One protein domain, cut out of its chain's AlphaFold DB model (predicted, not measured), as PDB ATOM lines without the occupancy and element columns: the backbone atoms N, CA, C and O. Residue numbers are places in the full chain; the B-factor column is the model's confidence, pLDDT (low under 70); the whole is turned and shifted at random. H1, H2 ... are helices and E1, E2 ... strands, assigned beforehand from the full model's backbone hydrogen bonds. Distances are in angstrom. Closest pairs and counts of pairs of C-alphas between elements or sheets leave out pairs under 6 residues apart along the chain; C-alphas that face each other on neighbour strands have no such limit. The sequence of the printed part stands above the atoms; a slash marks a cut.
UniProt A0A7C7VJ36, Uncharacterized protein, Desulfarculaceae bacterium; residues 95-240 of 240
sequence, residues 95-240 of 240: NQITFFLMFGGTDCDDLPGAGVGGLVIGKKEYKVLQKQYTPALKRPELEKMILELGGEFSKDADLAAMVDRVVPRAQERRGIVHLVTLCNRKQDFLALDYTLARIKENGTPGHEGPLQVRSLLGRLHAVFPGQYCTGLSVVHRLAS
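AT A GLANCE: This is residues 95 to 240 of the 240 residues of an uncharacterized protein of Desulfarculaceae bacterium (UniProt A0A7C7VJ36). A strongly twisted sheet of five strands stands in the middle, with H3 and H4 covering one face and H1 and H6 on the other, three layers in all. The sheet curls round H3, while H2 and H5 lie farthest out and only graze it. The printed part has 146 residues, with six named helices and five named strands in the order E1 E2 H1 H2 E3 H3 E4 H4 H5 E5 H6. The sheet is mixed, in the order E3 E2 E1 E4 E5, and the class is mixed, helices and strands. The whole is compact, with a radius of gyration of the C-alphas of 14.5 A and spans of 42 by 34 by 24 A.

IN THESE COORDINATES: The strands are E1, residues 95 to 103, 26.4 A long from C-alpha 95 at (47.664, 106.618, 111.850); E2, 115 to 122, 23.1 A; E3, 152 to 156; E4, 176 to 182, 20.3 A; and E5, 217 to 223. The helices are H1, 123 to 132; H2, 139 to 148; H3, 159 to 172, 20.5 A; H4, 186 to 202, 24.3 A; H5, 210 to 216; and H6, 230 to 239, ending at C-alpha 239 at (46.983, 83.407, 105.350).

HOW THE PARTS SIT: E1 and E2 form an antiparallel hairpin, with N 99 and O 119 2.9 A apart. E3 is antiparallel to E2, with N 118 and O 154 at 2.9 A. E4 is parallel to E1, with N 98 and O 178 at 2.8 A, and to E5, with N 221 and O 179 at 2.8 A. E3, H3, E4 make a split strand-helix-strand unit, with E2 and E1 between its strands, and E4, H4 H5, E5 an unsplit one of parallel neighbours; both crossovers are right-handed. H4 runs along the strands at a height over the sheet of 10.0 A. On the opposite face H6 lies over E2 and E1 at a height of 7.7 A. H6 touches H2 at a steep tilt of 56 degrees, closest at the C-alphas of Arg 139 and Leu 238, 6.8 A. H1 and H6 only just touch, with 3 pairs of C-alphas within 8 A, closest at Gln 130 and Thr 230, 6.1 A. H5 touches H4 with residues 199 to 202 of H4 alone, closest at the C-alphas of Lys 200 and Arg 214, 5.1 A. H1 and H4 are apart. Every O i to N i+4 pair is within hydrogen-bond range in H2, H4, H5 and H6, but 4 of 6 in H1 and 8 of 10 in H3.

THE WHOLE: The C-alphas of Ala 136 and Gly 209, the two farthest apart, are 42.7 A apart. The printed part has no cut, and its one long link is E1 to E2, 11 residues. Mean pLDDT of the printed part is 82.7; it is under 70 at residues 104 to 113, 185, 208 to 209 and 224 to 227.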
ATOM      1  N   ASN A  95      49.028 106.814 112.336       74.00
ATOM      2  CA  ASN A  95      47.664 106.618 111.850       74.00
ATOM      3  C   ASN A  95      47.420 105.185 111.360       74.00
ATOM      4  O   ASN A  95      46.272 104.843 111.082       74.00
ATOM      5  N   GLN A  96      48.465 104.354 111.265       86.19
ATOM      6  CA  GLN A  96      48.390 103.003 110.711       86.19
ATOM      7  C   GLN A  96      49.156 101.979 111.550       86.19
ATOM      8  O   GLN A  96      50.134 102.299 112.234       86.19
ATOM      9  N   ILE A  97      48.690 100.737 111.472       88.06
ATOM     10  CA  ILE A  97      49.285  99.560 112.092       88.06
ATOM     11  C   ILE A  97      49.348  98.471 111.022       88.06
ATOM     12  O   ILE A  97      48.348  98.227 110.346       88.06
ATOM     13  N   THR A  98      50.494  97.812 110.904       92.88
ATOM     14  CA  THR A  98      50.657  96.592 110.116       92.88
ATOM     15  C   THR A  98      50.860  95.421 111.061       92.88
ATOM     16  O   THR A  98      51.863  95.357 111.771       92.88
ATOM     17  N   PHE A  99      49.908  94.497 111.067       92.50
ATOM     18  CA  PHE A  99      50.048  93.195 111.710       92.50
ATOM     19  C   PHE A  99      50.642  92.230 110.698       92.50
ATOM     20  O   PHE A  99      50.145  92.188 109.577       92.50
ATOM     21  N   PHE A 100      51.669  91.465 111.051       92.75
ATOM     22  CA  PHE A 100      52.267  90.528 110.105       92.75
ATOM     23  C   PHE A 100      52.760  89.231 110.744       92.75
ATOM     24  O   PHE A 100      53.109  89.203 111.925       92.75
ATOM     25  N   LEU A 101      52.800  88.167 109.941       89.88
ATOM     26  CA  LEU A 101      53.352  86.854 110.278       89.88
ATOM     27  C   LEU A 101      54.324  86.415 109.178       89.88
ATOM     28  O   LEU A 101      54.028  86.582 107.996       89.88
ATOM     29  N   MET A 102      55.465  85.849 109.568       85.81
ATOM     30  CA  MET A 102      56.401  85.209 108.641       85.81
ATOM     31  C   MET A 102      55.913  83.782 108.341       85.81
ATOM     32  O   MET A 102      55.575  83.045 109.265       85.81
ATOM     33  N   PHE A 103      55.893  83.384 107.073       76.81
ATOM     34  CA  PHE A 103      55.574  82.030 106.619       76.81
ATOM     35  C   PHE A 103      56.873  81.273 106.311       76.81
ATOM     36  O   PHE A 103      57.801  81.850 105.738       76.81
ATOM     37  N   GLY A 104      56.959  79.998 106.702       59.22
ATOM     38  CA  GLY A 104      58.134  79.152 106.445       59.22
ATOM     39  C   GLY A 104      59.303  79.305 107.434       59.22
ATOM     40  O   GLY A 104      60.443  79.018 107.074       59.22
ATOM     41  N   GLY A 105      59.037  79.750 108.670       55.78
ATOM     42  CA  GLY A 105      59.994  79.845 109.785       55.78
ATOM     43  C   GLY A 105      59.355  79.459 111.131       55.78
ATOM     44  O   GLY A 105      58.136  79.342 111.210       55.78
ATOM     45  N   THR A 106      60.192  79.275 112.162       45.16
ATOM     46  CA  THR A 106      60.109  78.330 113.306       45.16
ATOM     47  C   THR A 106      58.791  77.908 113.963       45.16
ATOM     48  O   THR A 106      58.885  76.957 114.718       45.16
ATOM     49  N   ASP A 107      57.608  78.486 113.745       48.06
ATOM     50  CA  ASP A 107      56.406  78.062 114.497       48.06
ATOM     51  C   ASP A 107      55.056  78.386 113.803       48.06
ATOM     52  O   ASP A 107      54.041  78.589 114.469       48.06
ATOM     53  N   CYS A 108      54.998  78.491 112.470       48.03
ATOM     54  CA  CYS A 108      53.729  78.657 111.733       48.03
ATOM     55  C   CYS A 108      53.612  77.622 110.606       48.03
ATOM     56  O   CYS A 108      53.515  77.972 109.431       48.03
ATOM     57  N   ASP A 109      53.637  76.343 110.995       47.72
ATOM     58  CA  ASP A 109      53.625  75.181 110.091       47.72
ATOM     59  C   ASP A 109      52.297  75.001 109.327       47.72
ATOM     60  O   ASP A 109      52.249  74.287 108.326       47.72
ATOM     61  N   ASP A 110      51.232  75.694 109.746       48.69
ATOM     62  CA  ASP A 110      49.901  75.614 109.130       48.69
ATOM     63  C   ASP A 110      49.719  76.547 107.912       48.69
ATOM     64  O   ASP A 110      48.638  76.593 107.317       48.69
ATOM     65  N   LEU A 111      50.743  77.323 107.534       50.19
ATOM     66  CA  LEU A 111      50.653  78.320 106.462       50.19
ATOM     67  C   LEU A 111      51.446  77.878 105.219       50.19
ATOM     68  O   LEU A 111      52.660  77.691 105.298       50.19
ATOM     69  N   PRO A 112      50.800  77.723 104.045       47.19
ATOM     70  CA  PRO A 112      51.485  77.250 102.849       47.19
ATOM     71  C   PRO A 112      52.423  78.328 102.274       47.19
ATOM     72  O   PRO A 112      51.964  79.332 101.727       47.19
ATOM     73  N   GLY A 113      53.738  78.083 102.353       57.00
ATOM     74  CA  GLY A 113      54.792  78.808 101.622       57.00
ATOM     75  C   GLY A 113      55.819  79.546 102.493       57.00
ATOM     76  O   GLY A 113      55.616  79.746 103.684       57.00
ATOM     77  N   ALA A 114      56.934  79.964 101.884       71.69
ATOM     78  CA  ALA A 114      57.841  80.962 102.457       71.69
ATOM     79  C   ALA A 114      57.318  82.370 102.119       71.69
ATOM     80  O   ALA A 114      56.897  82.595 100.984       71.69
ATOM     81  N   GLY A 115      57.317  83.306 103.073       85.88
ATOM     82  CA  GLY A 115      56.874  84.681 102.810       85.88
ATOM     83  C   GLY A 115      56.429  85.463 104.039       85.88
ATOM     84  O   GLY A 115      56.801  85.141 105.164       85.88
ATOM     85  N   VAL A 116      55.632  86.509 103.825       90.06
ATOM     86  CA  VAL A 116      55.045  87.347 104.878       90.06
ATOM     87  C   VAL A 116      53.575  87.601 104.581       90.06
ATOM     88  O   VAL A 116      53.222  88.046 103.496       90.06
ATOM     89  N   GLY A 117      52.703  87.350 105.553       91.56
ATOM     90  CA  GLY A 117      51.317  87.812 105.524       91.56
ATOM     91  C   GLY A 117      51.190  89.097 106.304       91.56
ATOM     92  O   GLY A 117      51.590  89.119 107.463       91.56
ATOM     93  N   GLY A 118      50.605  90.132 105.712       93.50
ATOM     94  CA  GLY A 118      50.434  91.437 106.339       93.50
ATOM     95  C   GLY A 118      48.990  91.922 106.284       93.50
ATOM     96  O   GLY A 118      48.331  91.801 105.259       93.50
ATOM     97  N   LEU A 119      48.497  92.507 107.373       94.50
ATOM     98  CA  LEU A 119      47.285  93.325 107.420       94.50
ATOM     99  C   LEU A 119      47.684  94.746 107.798       94.50
ATOM    100  O   LEU A 119      48.064  94.987 108.944       94.50
ATOM    101  N   VAL A 120      47.529  95.693 106.876       93.12
ATOM    102  CA  VAL A 120      47.689  97.122 107.155       93.12
ATOM    103  C   VAL A 120      46.324  97.784 107.333       93.12
ATOM    104  O   VAL A 120      45.458  97.756 106.459       93.12
ATOM    105  N   ILE A 121      46.112  98.403 108.490       90.88
ATOM    106  CA  ILE A 121      44.837  99.020 108.855       90.88
ATOM    107  C   ILE A 121      45.061 100.334 109.599       90.88
ATOM    108  O   ILE A 121      46.071 100.547 110.274       90.88
ATOM    109  N   GLY A 122      44.112 101.255 109.449       87.69
ATOM    110  CA  GLY A 122      44.128 102.493 110.207       87.69
ATOM    111  C   GLY A 122      43.808 102.259 111.686       87.69
ATOM    112  O   GLY A 122      43.118 101.321 112.081       87.69
ATOM    113  N   LYS A 123      44.335 103.132 112.537       83.62
ATOM    114  CA  LYS A 123      44.213 103.034 113.994       83.62
ATOM    115  C   LYS A 123      42.770 103.094 114.504       83.62
ATOM    116  O   LYS A 123      42.427 102.410 115.468       83.62
ATOM    117  N   LYS A 124      41.935 103.953 113.912       85.50
ATOM    118  CA  LYS A 124      40.527 104.114 114.316       85.50
ATOM    119  C   LYS A 124      39.711 102.912 113.854       85.50
ATOM    120  O   LYS A 124      38.888 102.398 114.601       85.50
ATOM    121  N   GLU A 125      40.011 102.448 112.656       89.31
ATOM    122  CA  GLU A 125      39.381 101.334 111.970       89.31
ATOM    123  C   GLU A 125      39.718 100.013 112.669       89.31
ATOM    124  O   GLU A 125      38.837  99.187 112.874       89.31
ATOM    125  N   TYR A 126      40.944  99.861 113.182       88.50
ATOM    126  CA  TYR A 126      41.318  98.722 114.021       88.50
ATOM    127  C   TYR A 126      40.460  98.618 115.291       88.50
ATOM    128  O   TYR A 126      40.038  97.523 115.655       88.50
ATOM    129  N   LYS A 127      40.115  99.740 115.943       85.19
ATOM    130  CA  LYS A 127      39.204  99.715 117.105       85.19
ATOM    131  C   LYS A 127      37.799  99.234 116.736       85.19
ATOM    132  O   LYS A 127      37.112  98.664 117.578       85.19
ATOM    133  N   VAL A 128      37.356  99.489 115.504       90.12
ATOM    134  CA  VAL A 128      36.083  98.974 114.986       90.12
ATOM    135  C   VAL A 128      36.214  97.480 114.687       90.12
ATOM    136  O   VAL A 128      35.386  96.705 115.163       90.12
ATOM    137  N   LEU A 129      37.299  97.066 114.020       89.88
ATOM    138  CA  LEU A 129      37.617  95.661 113.757       89.88
ATOM    139  C   LEU A 129      37.614  94.834 115.047       89.88
ATOM    140  O   LEU A 129      36.999  93.778 115.090       89.88
ATOM    141  N   GLN A 130      38.235  95.325 116.124       87.38
ATOM    142  CA  GLN A 130      38.268  94.625 117.414       87.38
ATOM    143  C   GLN A 130      36.878  94.344 117.996       87.38
ATOM    144  O   GLN A 130      36.710  93.336 118.673       87.38
ATOM    145  N   LYS A 131      35.895  95.215 117.742       87.50
ATOM    146  CA  LYS A 131      34.520  95.051 118.237       87.50
ATOM    147  C   LYS A 131      33.684  94.124 117.362       87.50
ATOM    148  O   LYS A 131      32.788  93.464 117.870       87.50
ATOM    149  N   GLN A 132      33.932  94.134 116.055       89.75
ATOM    150  CA  GLN A 132      33.139  93.386 115.078       89.75
ATOM    151  C   GLN A 132      33.699  91.988 114.800       89.75
ATOM    152  O   GLN A 132      32.955  91.094 114.401       89.75
ATOM    153  N   TYR A 133      35.003  91.789 114.998       88.06
ATOM    154  CA  TYR A 133      35.656  90.518 114.735       88.06
ATOM    155  C   TYR A 133      35.170  89.431 115.692       88.06
ATOM    156  O   TYR A 133      35.229  89.579 116.913       88.06
ATOM    157  N   THR A 134      34.787  88.291 115.123       87.56
ATOM    158  CA  THR A 134      34.568  87.054 115.870       87.56
ATOM    159  C   THR A 134      35.276  85.890 115.171       87.56
ATOM    160  O   THR A 134      35.383  85.888 113.939       87.56
ATOM    161  N   PRO A 135      35.727  84.860 115.914       84.06
ATOM    162  CA  PRO A 135      36.312  83.659 115.314       84.06
ATOM    163  C   PRO A 135      35.371  82.923 114.345       84.06
ATOM    164  O   PRO A 135      35.842  82.191 113.479       84.06
ATOM    165  N   ALA A 136      34.055  83.130 114.467       88.94
ATOM    166  CA  ALA A 136      33.042  82.472 113.645       88.94
ATOM    167  C   ALA A 136      32.876  83.089 112.243       88.94
ATOM    168  O   ALA A 136      32.341  82.423 111.357       88.94
ATOM    169  N   LEU A 137      33.331  84.334 112.024       91.56
ATOM    170  CA  LEU A 137      33.231  85.015 110.723       91.56
ATOM    171  C   LEU A 137      33.885  84.184 109.629       91.56
ATOM    172  O   LEU A 137      35.026  83.765 109.799       91.56
ATOM    173  N   LYS A 138      33.234  83.973 108.491       92.56
ATOM    174  CA  LYS A 138      33.844  83.262 107.360       92.56
ATOM    175  C   LYS A 138      34.829  84.165 106.620       92.56
ATOM    176  O   LYS A 138      34.738  85.388 106.678       92.56
ATOM    177  N   ARG A 139      35.756  83.557 105.875       91.69
ATOM    178  CA  ARG A 139      36.779  84.283 105.107       91.69
ATOM    179  C   ARG A 139      36.206  85.405 104.216       91.69
ATOM    180  O   ARG A 139      36.688  86.524 104.363       91.69
ATOM    181  N   PRO A 140      35.155  85.189 103.396       94.44
ATOM    182  CA  PRO A 140      34.613  86.263 102.554       94.44
ATOM    183  C   PRO A 140      34.022  87.431 103.354       94.44
ATOM    184  O   PRO A 140      34.113  88.585 102.945       94.44
ATOM    185  N   GLU A 141      33.426  87.145 104.515       94.56
ATOM    186  CA  GLU A 141      32.872  88.168 105.411       94.56
ATOM    187  C   GLU A 141      33.992  89.001 106.041       94.56
ATOM    188  O   GLU A 141      33.884  90.222 106.140       94.56
ATOM    189  N   LEU A 142      35.090  88.343 106.422       94.00
ATOM    190  CA  LEU A 142      36.271  88.991 106.978       94.00
ATOM    191  C   LEU A 142      36.985  89.871 105.941       94.00
ATOM    192  O   LEU A 142      37.317  91.015 106.242       94.00
ATOM    193  N   GLU A 143      37.185  89.372 104.720       94.38
ATOM    194  CA  GLU A 143      37.781  90.135 103.614       94.38
ATOM    195  C   GLU A 143      36.940  91.375 103.279       94.38
ATOM    196  O   GLU A 143      37.479  92.477 103.163       94.38
ATOM    197  N   LYS A 144      35.608  91.224 103.222       95.56
ATOM    198  CA  LYS A 144      34.677  92.341 103.029       95.56
ATOM    199  C   LYS A 144      34.784  93.378 104.151       95.56
ATOM    200  O   LYS A 144      34.923  94.562 103.863       95.56
ATOM    201  N   MET A 145      34.771  92.943 105.411       95.62
ATOM    202  CA  MET A 145      34.895  93.833 106.570       95.62
ATOM    203  C   MET A 145      36.209  94.627 106.541       95.62
ATOM    204  O   MET A 145      36.216  95.827 106.804       95.62
ATOM    205  N   ILE A 146      37.328  93.980 106.202       94.88
ATOM    206  CA  ILE A 146      38.632  94.651 106.095       94.88
ATOM    207  C   ILE A 146      38.598  95.716 105.004       94.88
ATOM    208  O   ILE A 146      39.057  96.832 105.244       94.88
ATOM    209  N   LEU A 147      38.035  95.396 103.838       94.50
ATOM    210  CA  LEU A 147      37.918  96.341 102.732       94.50
ATOM    211  C   LEU A 147      37.040  97.549 103.101       94.50
ATOM    212  O   LEU A 147      37.424  98.684 102.829       94.50
ATOM    213  N   GLU A 148      35.905  97.329 103.770       95.56
ATOM    214  CA  GLU A 148      35.000  98.393 104.241       95.56
ATOM    215  C   GLU A 148      35.657  99.304 105.285       95.56
ATOM    216  O   GLU A 148      35.462 100.519 105.282       95.56
ATOM    217  N   LEU A 149      36.505  98.733 106.142       93.69
ATOM    218  CA  LEU A 149      37.354  99.473 107.075       93.69
ATOM    219  C   LEU A 149      38.555 100.142 106.385       93.69
ATOM    220  O   LEU A 149      39.408 100.736 107.048       93.69
ATOM    221  N   GLY A 150      38.662 100.028 105.060       90.75
ATOM    222  CA  GLY A 150      39.784 100.525 104.286       90.75
ATOM    223  C   GLY A 150      41.104  99.958 104.790       90.75
ATOM    224  O   GLY A 150      42.071 100.710 104.876       90.75
ATOM    225  N   GLY A 151      41.139  98.695 105.214       92.12
ATOM    226  CA  GLY A 151      42.341  97.903 105.459       92.12
ATOM    227  C   GLY A 151      42.807  97.200 104.181       92.12
ATOM    228  O   GLY A 151      42.134  97.244 103.156       92.12
ATOM    229  N   GLU A 152      43.979  96.583 104.223       92.62
ATOM    230  CA  GLU A 152      44.510  95.776 103.121       92.62
ATOM    231  C   GLU A 152      45.254  94.579 103.694       92.62
ATOM    232  O   GLU A 152      46.079  94.735 104.595       92.62
ATOM    233  N   PHE A 153      44.935  93.397 103.172       93.56
ATOM    234  CA  PHE A 153      45.688  92.181 103.424       93.56
ATOM    235  C   PHE A 153      46.566  91.868 102.210       93.56
ATOM    236  O   PHE A 153      46.085  91.912 101.077       93.56
ATOM    237  N   SER A 154      47.829  91.528 102.449       92.44
ATOM    238  CA  SER A 154      48.784  91.112 101.425       92.44
ATOM    239  C   SER A 154      49.530  89.848 101.839       92.44
ATOM    240  O   SER A 154      49.719  89.563 103.024       92.44
ATOM    241  N   LYS A 155      49.955  89.085 100.828       91.38
ATOM    242  CA  LYS A 155      50.994  88.063 100.949       91.38
ATOM    243  C   LYS A 155      52.189  88.545 100.137       91.38
ATOM    244  O   LYS A 155      52.067  88.728  98.927       91.38
ATOM    245  N   ASP A 156      53.305  88.763 100.807       91.44
ATOM    246  CA  ASP A 156      54.534  89.303 100.244       91.44
ATOM    247  C   ASP A 156      55.647  88.244 100.309       91.44
ATOM    248  O   ASP A 156      55.605  87.322 101.128       91.44
ATOM    249  N   ALA A 157      56.634  88.345  99.418       88.69
ATOM    250  CA  ALA A 157      57.703  87.348  99.308       88.69
ATOM    251  C   ALA A 157      58.655  87.356 100.518       88.69
ATOM    252  O   ALA A 157      59.200  86.318 100.885       88.69
ATOM    253  N   ASP A 158      58.845  88.521 101.138       88.44
ATOM    254  CA  ASP A 158      59.654  88.716 102.335       88.44
ATOM    255  C   ASP A 158      59.257  90.019 103.064       88.44
ATOM    256  O   ASP A 158      58.308  90.719 102.692       88.44
ATOM    257  N   LEU A 159      59.995  90.348 104.127       89.56
ATOM    258  CA  LEU A 159      59.750  91.544 104.930       89.56
ATOM    259  C   LEU A 159      60.028  92.848 104.163       89.56
ATOM    260  O   LEU A 159      59.365  93.851 104.426       89.56
ATOM    261  N   ALA A 160      60.983  92.856 103.230       88.94
ATOM    262  CA  ALA A 160      61.295  94.036 102.429       88.94
ATOM    263  C   ALA A 160      60.164  94.328 101.434       88.94
ATOM    264  O   ALA A 160      59.705  95.466 101.362       88.94
ATOM    265  N   ALA A 161      59.633  93.297 100.773       91.12
ATOM    266  CA  ALA A 161      58.477  93.401  99.887       91.12
ATOM    267  C   ALA A 161      57.217  93.890 100.628       91.12
ATOM    268  O   ALA A 161      56.485  94.741 100.121       91.12
ATOM    269  N   MET A 162      56.991  93.430 101.864       93.00
ATOM    270  CA  MET A 162      55.908  93.956 102.703       93.00
ATOM    271  C   MET A 162      56.117  95.447 103.024       93.00
ATOM    272  O   MET A 162      55.178  96.241 102.956       93.00
ATOM    273  N   VAL A 163      57.344  95.859 103.365       91.25
ATOM    274  CA  VAL A 163      57.670  97.276 103.614       91.25
ATOM    275  C   VAL A 163      57.447  98.120 102.356       91.25
ATOM    276  O   VAL A 163      56.849  99.192 102.463       91.25
ATOM    277  N   ASP A 164      57.834  97.620 101.180       90.94
ATOM    278  CA  ASP A 164      57.624  98.286  99.888       90.94
ATOM    279  C   ASP A 164      56.153  98.611  99.626       90.94
ATOM    280  O   ASP A 164      55.841  99.692  99.120       90.94
ATOM    281  N   ARG A 165      55.251  97.717 100.038       89.62
ATOM    282  CA  ARG A 165      53.799  97.899  99.938       89.62
ATOM    283  C   ARG A 165      53.239  98.848 101.000       89.62
ATOM    284  O   ARG A 165      52.340  99.641 100.723       89.62
ATOM    285  N   VAL A 166      53.758  98.788 102.224       89.56
ATOM    286  CA  VAL A 166      53.224  99.534 103.373       89.56
ATOM    287  C   VAL A 166      53.631 101.015 103.362       89.56
ATOM    288  O   VAL A 166      52.830 101.877 103.731       89.56
ATOM    289  N   VAL A 167      54.859 101.338 102.947       88.06
ATOM    290  CA  VAL A 167      55.401 102.710 102.993       88.06
ATOM    291  C   VAL A 167      54.587 103.718 102.156       88.06
ATOM    292  O   VAL A 167      54.210 104.752 102.719       88.06
ATOM    293  N   PRO A 168      54.222 103.446 100.884       86.88
ATOM    294  CA  PRO A 168      53.392 104.354 100.083       86.88
ATOM    295  C   PRO A 168      52.049 104.669 100.749       86.88
ATOM    296  O   PRO A 168      51.614 105.817 100.828       86.88
ATOM    297  N   ARG A 169      51.421 103.654 101.339       84.94
ATOM    298  CA  ARG A 169      50.145 103.793 102.039       84.94
ATOM    299  C   ARG A 169      50.255 104.653 103.300       84.94
ATOM    300  O   ARG A 169      49.322 105.387 103.646       84.94
ATOM    301  N   ALA A 170      51.381 104.571 104.008       83.12
ATOM    302  CA  ALA A 170      51.670 105.425 105.158       83.12
ATOM    303  C   ALA A 170      51.836 106.894 104.727       83.12
ATOM    304  O   ALA A 170      51.307 107.801 105.379       83.12
ATOM    305  N   GLN A 171      52.478 107.121 103.575       83.75
ATOM    306  CA  GLN A 171      52.618 108.439 102.955       83.75
ATOM    307  C   GLN A 171      51.260 109.040 102.560       83.75
ATOM    308  O   GLN A 171      50.973 110.184 102.923       83.75
ATOM    309  N   GLU A 172      50.391 108.273 101.895       83.75
ATOM    310  CA  GLU A 172      49.039 108.704 101.503       83.75
ATOM    311  C   GLU A 172      48.195 109.140 102.707       83.75
ATOM    312  O   GLU A 172      47.525 110.174 102.674       83.75
ATOM    313  N   ARG A 173      48.273 108.395 103.817       77.44
ATOM    314  CA  ARG A 173      47.571 108.737 105.068       77.44
ATOM    315  C   ARG A 173      48.335 109.710 105.968       77.44
ATOM    316  O   ARG A 173      47.914 109.926 107.111       77.44
ATOM    317  N   ARG A 174      49.423 110.305 105.462       74.19
ATOM    318  CA  ARG A 174      50.266 111.299 106.147       74.19
ATOM    319  C   ARG A 174      50.620 110.870 107.572       74.19
ATOM    320  O   ARG A 174      50.408 111.624 108.523       74.19
ATOM    321  N   GLY A 175      51.086 109.637 107.741       80.06
ATOM    322  CA  GLY A 175      51.343 109.083 109.064       80.06
ATOM    323  C   GLY A 175      52.437 108.031 109.083       80.06
ATOM    324  O   GLY A 175      52.895 107.552 108.055       80.06
ATOM    325  N   ILE A 176      52.832 107.673 110.299       83.69
ATOM    326  CA  ILE A 176      53.774 106.586 110.563       83.69
ATOM    327  C   ILE A 176      52.998 105.270 110.692       83.69
ATOM    328  O   ILE A 176      51.912 105.245 111.290       83.69
ATOM    329  N   VAL A 177      53.568 104.181 110.176       86.69
ATOM    330  CA  VAL A 177      53.047 102.817 110.320       86.69
ATOM    331  C   VAL A 177      53.854 102.023 111.340       86.69
ATOM    332  O   VAL A 177      55.063 101.854 111.212       86.69
ATOM    333  N   HIS A 178      53.196 101.541 112.390       87.06
ATOM    334  CA  HIS A 178      53.829 100.638 113.352       87.06
ATOM    335  C   HIS A 178      53.671  99.187 112.923       87.06
ATOM    336  O   HIS A 178      52.650  98.822 112.350       87.06
ATOM    337  N   LEU A 179      54.667  98.366 113.237       88.06
ATOM    338  CA  LEU A 179      54.683  96.953 112.893       88.06
ATOM    339  C   LEU A 179      54.390  96.124 114.143       88.06
ATOM    340  O   LEU A 179      54.949  96.393 115.204       88.06
ATOM    341  N   VAL A 180      53.525  95.126 114.020       87.50
ATOM    342  CA  VAL A 180      53.147  94.210 115.099       87.50
ATOM    343  C   VAL A 180      53.257  92.787 114.574       87.50
ATOM    344  O   VAL A 180      52.696  92.476 113.528       87.50
ATOM    345  N   THR A 181      53.950  91.913 115.294       87.88
ATOM    346  CA  THR A 181      54.106  90.505 114.904       87.88
ATOM    347  C   THR A 181      54.104  89.587 116.113       87.88
ATOM    348  O   THR A 181      54.291  90.055 117.233       87.88
ATOM    349  N   LEU A 182      53.873  88.294 115.897       81.38
ATOM    350  CA  LEU A 182      54.006  87.275 116.931       81.38
ATOM    351  C   LEU A 182      55.486  86.894 117.062       81.38
ATOM    352  O   LEU A 182      56.103  86.485 116.082       81.38
ATOM    353  N   CYS A 183      56.038  86.993 118.268       77.25
ATOM    354  CA  CYS A 183      57.368  86.483 118.591       77.25
ATOM    355  C   CYS A 183      57.246  85.491 119.743       77.25
ATOM    356  O   CYS A 183      56.865  85.870 120.851       77.25
ATOM    357  N   ASN A 184      57.620  84.235 119.512       70.56
ATOM    358  CA  ASN A 184      57.585  83.218 120.561       70.56
ATOM    359  C   ASN A 184      58.739  83.383 121.547       70.56
ATOM    360  O   ASN A 184      58.610  83.039 122.723       70.56
ATOM    361  N   ARG A 185      59.868  83.933 121.082       69.38
ATOM    362  CA  ARG A 185      61.071  84.131 121.888       69.38
ATOM    363  C   ARG A 185      61.658  85.524 121.691       69.38
ATOM    364  O   ARG A 185      61.463  86.197 120.679       69.38
ATOM    365  N   LYS A 186      62.453  85.949 122.677       70.12
ATOM    366  CA  LYS A 186      63.206  87.213 122.628       70.12
ATOM    367  C   LYS A 186      64.158  87.257 121.428       70.12
ATOM    368  O   LYS A 186      64.343  88.316 120.840       70.12
ATOM    369  N   GLN A 187      64.770  86.127 121.083       74.50
ATOM    370  CA  GLN A 187      65.718  86.011 119.977       74.50
ATOM    371  C   GLN A 187      65.055  86.315 118.629       74.50
ATOM    372  O   GLN A 187      65.633  87.058 117.840       74.50
ATOM    373  N   ASP A 188      63.830  85.834 118.409       76.69
ATOM    374  CA  ASP A 188      63.070  86.068 117.173       76.69
ATOM    375  C   ASP A 188      62.779  87.560 117.004       76.69
ATOM    376  O   ASP A 188      63.027  88.154 115.954       76.69
ATOM    377  N   PHE A 189      62.344  88.198 118.093       77.19
ATOM    378  CA  PHE A 189      62.128  89.638 118.123       77.19
ATOM    379  C   PHE A 189      63.413  90.422 117.830       77.19
ATOM    380  O   PHE A 189      63.377  91.369 117.051       77.19
ATOM    381  N   LEU A 190      64.550  90.032 118.416       77.75
ATOM    382  CA  LEU A 190      65.839  90.689 118.168       77.75
ATOM    383  C   LEU A 190      66.293  90.536 116.713       77.75
ATOM    384  O   LEU A 190      66.778  91.502 116.126       77.75
ATOM    385  N   ALA A 191      66.117  89.353 116.123       83.31
ATOM    386  CA  ALA A 191      66.447  89.107 114.723       83.31
ATOM    387  C   ALA A 191      65.586  89.968 113.783       83.31
ATOM    388  O   ALA A 191      66.106  90.593 112.854       83.31
ATOM    389  N   LEU A 192      64.282  90.068 114.055       86.31
ATOM    390  CA  LEU A 192      63.356  90.907 113.291       86.31
ATOM    391  C   LEU A 192      63.638  92.402 113.470       86.31
ATOM    392  O   LEU A 192      63.658  93.143 112.489       86.31
ATOM    393  N   ASP A 193      63.909  92.855 114.694       83.38
ATOM    394  CA  ASP A 193      64.241  94.253 114.976       83.38
ATOM    395  C   ASP A 193      65.552  94.665 114.289       83.38
ATOM    396  O   ASP A 193      65.623  95.738 113.689       83.38
ATOM    397  N   TYR A 194      66.560  93.782 114.285       83.94
ATOM    398  CA  TYR A 194      67.802  93.984 113.538       83.94
ATOM    399  C   TYR A 194      67.561  94.042 112.024       83.94
ATOM    400  O   TYR A 194      68.071  94.931 111.343       83.94
ATOM    401  N   THR A 195      66.736  93.138 111.492       87.50
ATOM    402  CA  THR A 195      66.373  93.126 110.067       87.50
ATOM    403  C   THR A 195      65.677  94.428 109.666       87.50
ATOM    404  O   THR A 195      66.038  95.050 108.667       87.50
ATOM    405  N   LEU A 196      64.738  94.909 110.481       88.00
ATOM    406  CA  LEU A 196      64.050  96.178 110.246       88.00
ATOM    407  C   LEU A 196      64.970  97.388 110.393       88.00
ATOM    408  O   LEU A 196      64.812  98.354 109.648       88.00
ATOM    409  N   ALA A 197      65.926  97.360 111.321       84.94
ATOM    410  CA  ALA A 197      66.946  98.398 111.419       84.94
ATOM    411  C   ALA A 197      67.763  98.470 110.125       84.94
ATOM    412  O   ALA A 197      67.908  99.554 109.564       84.94
ATOM    413  N   ARG A 198      68.184  97.322 109.576       86.12
ATOM    414  CA  ARG A 198      68.888  97.267 108.288       86.12
ATOM    415  C   ARG A 198      68.048  97.781 107.123       86.12
ATOM    416  O   ARG A 198      68.586  98.516 106.300       86.12
ATOM    417  N   ILE A 199      66.762  97.437 107.069       87.75
ATOM    418  CA  ILE A 199      65.824  97.953 106.058       87.75
ATOM    419  C   ILE A 199      65.691  99.475 106.175       87.75
ATOM    420  O   ILE A 199      65.779 100.198 105.192       87.75
ATOM    421  N   LYS A 200      65.536 100.008 107.388       86.88
ATOM    422  CA  LYS A 200      65.509 101.463 107.593       86.88
ATOM    423  C   LYS A 200      66.832 102.108 107.208       86.88
ATOM    424  O   LYS A 200      66.857 103.235 106.722       86.88
ATOM    425  N   GLU A 201      67.944 101.438 107.464       85.69
ATOM    426  CA  GLU A 201      69.256 102.003 107.207       85.69
ATOM    427  C   GLU A 201      69.594 102.077 105.726       85.69
ATOM    428  O   GLU A 201      70.106 103.113 105.301       85.69
ATOM    429  N   ASN A 202      69.262 101.022 104.981       85.06
ATOM    430  CA  ASN A 202      69.682 100.804 103.597       85.06
ATOM    431  C   ASN A 202      68.540 100.939 102.577       85.06
ATOM    432  O   ASN A 202      68.799 100.905 101.382       85.06
ATOM    433  N   GLY A 203      67.299 101.097 103.037       85.31
ATOM    434  CA  GLY A 203      66.116 101.050 102.189       85.31
ATOM    435  C   GLY A 203      65.689  99.621 101.845       85.31
ATOM    436  O   GLY A 203      66.095  98.637 102.471       85.31
ATOM    437  N   THR A 204      64.841  99.533 100.834       86.12
ATOM    438  CA  THR A 204      64.317  98.305 100.226       86.12
ATOM    439  C   THR A 204      64.479  98.398  98.705       86.12
ATOM    440  O   THR A 204      64.708  99.496  98.197       86.12
ATOM    441  N   PRO A 205      64.347  97.291  97.948       82.38
ATOM    442  CA  PRO A 205      64.394  97.347  96.485       82.38
ATOM    443  C   PRO A 205      63.382  98.326  95.866       82.38
ATOM    444  O   PRO A 205      63.692  98.957  94.861       82.38
ATOM    445  N   GLY A 206      62.192  98.488  96.460       79.56
ATOM    446  CA  GLY A 206      61.201  99.478  96.022       79.56
ATOM    447  C   GLY A 206      61.418 100.900  96.558       79.56
ATOM    448  O   GLY A 206      60.867 101.840  95.989       79.56
ATOM    449  N   HIS A 207      62.231 101.083  97.607       78.88
ATOM    450  CA  HIS A 207      62.529 102.385  98.221       78.88
ATOM    451  C   HIS A 207      64.017 102.506  98.566       78.88
ATOM    452  O   HIS A 207      64.424 102.351  99.720       78.88
ATOM    453  N   GLU A 208      64.831 102.874  97.578       65.06
ATOM    454  CA  GLU A 208      66.273 103.116  97.763       65.06
ATOM    455  C   GLU A 208      66.578 104.342  98.648       65.06
ATOM    456  O   GLU A 208      67.717 104.566  99.048       65.06
ATOM    457  N   GLY A 209      65.565 105.154  98.979       69.12
ATOM    458  CA  GLY A 209      65.678 106.298  99.879       69.12
ATOM    459  C   GLY A 209      65.460 105.911 101.350       69.12
ATOM    460  O   GLY A 209      64.316 105.971 101.815       69.12
ATOM    461  N   PRO A 210      66.513 105.636 102.153       72.56
ATOM    462  CA  PRO A 210      66.362 105.224 103.552       72.56
ATOM    463  C   PRO A 210      65.640 106.272 104.405       72.56
ATOM    464  O   PRO A 210      65.032 105.942 105.416       72.56
ATOM    465  N   LEU A 211      65.647 107.545 103.999       76.62
ATOM    466  CA  LEU A 211      64.932 108.618 104.695       76.62
ATOM    467  C   LEU A 211      63.405 108.461 104.637       76.62
ATOM    468  O   LEU A 211      62.732 108.751 105.629       76.62
ATOM    469  N   GLN A 212      62.850 107.982 103.520       78.69
ATOM    470  CA  GLN A 212      61.406 107.756 103.402       78.69
ATOM    471  C   GLN A 212      60.985 106.585 104.290       78.69
ATOM    472  O   GLN A 212      60.088 106.724 105.120       78.69
ATOM    473  N   VAL A 213      61.728 105.476 104.226       79.06
ATOM    474  CA  VAL A 213      61.478 104.307 105.077       79.06
ATOM    475  C   VAL A 213      61.659 104.661 106.557       79.06
ATOM    476  O   VAL A 213      60.791 104.357 107.368       79.06
ATOM    477  N   ARG A 214      62.725 105.378 106.944       79.06
ATOM    478  CA  ARG A 214      62.959 105.808 108.340       79.06
ATOM    479  C   ARG A 214      61.870 106.728 108.884       79.06
ATOM    480  O   ARG A 214      61.567 106.645 110.073       79.06
ATOM    481  N   SER A 215      61.333 107.626 108.058       81.81
ATOM    482  CA  SER A 215      60.332 108.605 108.500       81.81
ATOM    483  C   SER A 215      58.924 108.022 108.583       81.81
ATOM    484  O   SER A 215      58.150 108.459 109.432       81.81
ATOM    485  N   LEU A 216      58.604 107.026 107.750       86.50
ATOM    486  CA  LEU A 216      57.266 106.437 107.666       86.50
ATOM    487  C   LEU A 216      57.142 105.098 108.402       86.50
ATOM    488  O   LEU A 216      56.063 104.785 108.902       86.50
ATOM    489  N   LEU A 217      58.224 104.327 108.537       86.44
ATOM    490  CA  LEU A 217      58.229 103.043 109.235       86.44
ATOM    491  C   LEU A 217      58.528 103.229 110.729       86.44
ATOM    492  O   LEU A 217      59.653 103.505 111.159       86.44
ATOM    493  N   GLY A 218      57.497 103.026 111.537       82.06
ATOM    494  CA  GLY A 218      57.519 103.079 112.990       82.06
ATOM    495  C   GLY A 218      58.210 101.876 113.628       82.06
ATOM    496  O   GLY A 218      59.053 101.202 113.038       82.06
ATOM    497  N   ARG A 219      57.913 101.632 114.900       79.50
ATOM    498  CA  ARG A 219      58.572 100.574 115.683       79.50
ATOM    499  C   ARG A 219      57.973  99.204 115.407       79.50
ATOM    500  O   ARG A 219      56.781  99.122 115.117       79.50
ATOM    501  N   LEU A 220      58.803  98.176 115.583       83.12
ATOM    502  CA  LEU A 220      58.356  96.802 115.754       83.12
ATOM    503  C   LEU A 220      57.888  96.582 117.190       83.12
ATOM    504  O   LEU A 220      58.599  96.916 118.139       83.12
ATOM    505  N   HIS A 221      56.718  95.973 117.306       80.06
ATOM    506  CA  HIS A 221      56.123  95.479 118.533       80.06
ATOM    507  C   HIS A 221      55.949  93.965 118.415       80.06
ATOM    508  O   HIS A 221      55.496  93.463 117.384       80.06
ATOM    509  N   ALA A 222      56.294  93.244 119.474       77.31
ATOM    510  CA  ALA A 222      56.044  91.814 119.606       77.31
ATOM    511  C   ALA A 222      54.715  91.540 120.325       77.31
ATOM    512  O   ALA A 222      54.363  92.190 121.302       77.31
ATOM    513  N   VAL A 223      53.987  90.536 119.886       74.25
ATOM    514  CA  VAL A 223      52.974  89.851 120.682       74.25
ATOM    515  C   VAL A 223      53.631  88.557 121.138       74.25
ATOM    516  O   VAL A 223      54.250  87.878 120.322       74.25
ATOM    517  N   PHE A 224      53.554  88.244 122.425       69.25
ATOM    518  CA  PHE A 224      54.118  87.007 122.972       69.25
ATOM    519  C   PHE A 224      53.025  85.939 123.150       69.25
ATOM    520  O   PHE A 224      51.842  86.288 123.222       69.25
ATOM    521  N   PRO A 225      53.387  84.645 123.246       63.25
ATOM    522  CA  PRO A 225      52.432  83.574 123.518       63.25
ATOM    523  C   PRO A 225      51.531  83.887 124.719       63.25
ATOM    524  O   PRO A 225      51.983  84.427 125.727       63.25
ATOM    525  N   GLY A 226      50.240  83.571 124.594       60.91
ATOM    526  CA  GLY A 226      49.222  83.882 125.607       60.91
ATOM    527  C   GLY A 226      48.595  85.276 125.481       60.91
ATOM    528  O   GLY A 226      47.563  85.533 126.098       60.91
ATOM    529  N   GLN A 227      49.142  86.163 124.644       67.94
ATOM    530  CA  GLN A 227      48.526  87.454 124.342       67.94
ATOM    531  C   GLN A 227      47.622  87.350 123.112       67.94
ATOM    532  O   GLN A 227      48.050  86.986 122.019       67.94
ATOM    533  N   TYR A 228      46.353  87.714 123.276       72.06
ATOM    534  CA  TYR A 228      45.421  87.782 122.157       72.06
ATOM    535  C   TYR A 228      45.616  89.074 121.356       72.06
ATOM    536  O   TYR A 228      45.636  90.171 121.913       72.06
ATOM    537  N   CYS A 229      45.694  88.953 120.031       79.88
ATOM    538  CA  CYS A 229      45.780  90.086 119.119       79.88
ATOM    539  C   CYS A 229      44.854  89.870 117.921       79.88
ATOM    540  O   CYS A 229      45.162  89.070 117.038       79.88
ATOM    541  N   THR A 230      43.752  90.627 117.852       85.19
ATOM    542  CA  THR A 230      42.779  90.538 116.748       85.19
ATOM    543  C   THR A 230      43.448  90.667 115.381       85.19
ATOM    544  O   THR A 230      43.134  89.902 114.476       85.19
ATOM    545  N   GLY A 231      44.387  91.606 115.225       88.69
ATOM    546  CA  GLY A 231      45.079  91.821 113.954       88.69
ATOM    547  C   GLY A 231      45.869  90.596 113.492       88.69
ATOM    548  O   GLY A 231      45.716  90.174 112.350       88.69
ATOM    549  N   LEU A 232      46.641  89.969 114.386       87.38
ATOM    550  CA  LEU A 232      47.394  88.750 114.060       87.38
ATOM    551  C   LEU A 232      46.478  87.542 113.836       87.38
ATOM    552  O   LEU A 232      46.741  86.748 112.938       87.38
ATOM    553  N   SER A 233      45.371  87.429 114.578       85.62
ATOM    554  CA  SER A 233      44.359  86.397 114.317       85.62
ATOM    555  C   SER A 233      43.743  86.544 112.925       85.62
ATOM    556  O   SER A 233      43.558  85.550 112.228       85.62
ATOM    557  N   VAL A 234      43.458  87.773 112.490       90.56
ATOM    558  CA  VAL A 234      42.965  88.048 111.134       90.56
ATOM    559  C   VAL A 234      44.005  87.670 110.080       90.56
ATOM    560  O   VAL A 234      43.657  86.971 109.131       90.56
ATOM    561  N   VAL A 235      45.270  88.069 110.262       91.50
ATOM    562  CA  VAL A 235      46.365  87.704 109.346       91.50
ATOM    563  C   VAL A 235      46.467  86.192 109.211       91.50
ATOM    564  O   VAL A 235      46.452  85.693 108.092       91.50
ATOM    565  N   HIS A 236      46.499  85.463 110.329       87.12
ATOM    566  CA  HIS A 236      46.557  84.003 110.327       87.12
ATOM    567  C   HIS A 236      45.411  83.397 109.508       87.12
ATOM    568  O   HIS A 236      45.648  82.607 108.605       87.12
ATOM    569  N   ARG A 237      44.164  83.814 109.756       86.94
ATOM    570  CA  ARG A 237      42.981  83.254 109.077       86.94
ATOM    571  C   ARG A 237      42.909  83.542 107.579       86.94
ATOM    572  O   ARG A 237      42.297  82.765 106.857       86.94
ATOM    573  N   LEU A 238      43.454  84.670 107.128       89.12
ATOM    574  CA  LEU A 238      43.527  85.002 105.701       89.12
ATOM    575  C   LEU A 238      44.755  84.380 105.025       89.12
ATOM    576  O   LEU A 238      44.781  84.208 103.801       89.12
ATOM    577  N   ALA A 239      45.782  84.070 105.812       84.31
ATOM    578  CA  ALA A 239      46.983  83.407 105.350       84.31
ATOM    579  C   ALA A 239      46.778  81.903 105.130       84.31
ATOM    580  O   ALA A 239      47.283  81.402 104.121       84.31
ATOM    581  N   SER A 240      46.043  81.234 106.030       77.25
ATOM    582  CA  SER A 240      45.570  79.846 105.888       77.25
ATOM    583  C   SER A 240      44.631  79.693 104.693       77.25
ATOM    584  O   SER A 240      44.611  78.596 104.106       77.25
TER     585      SER A 240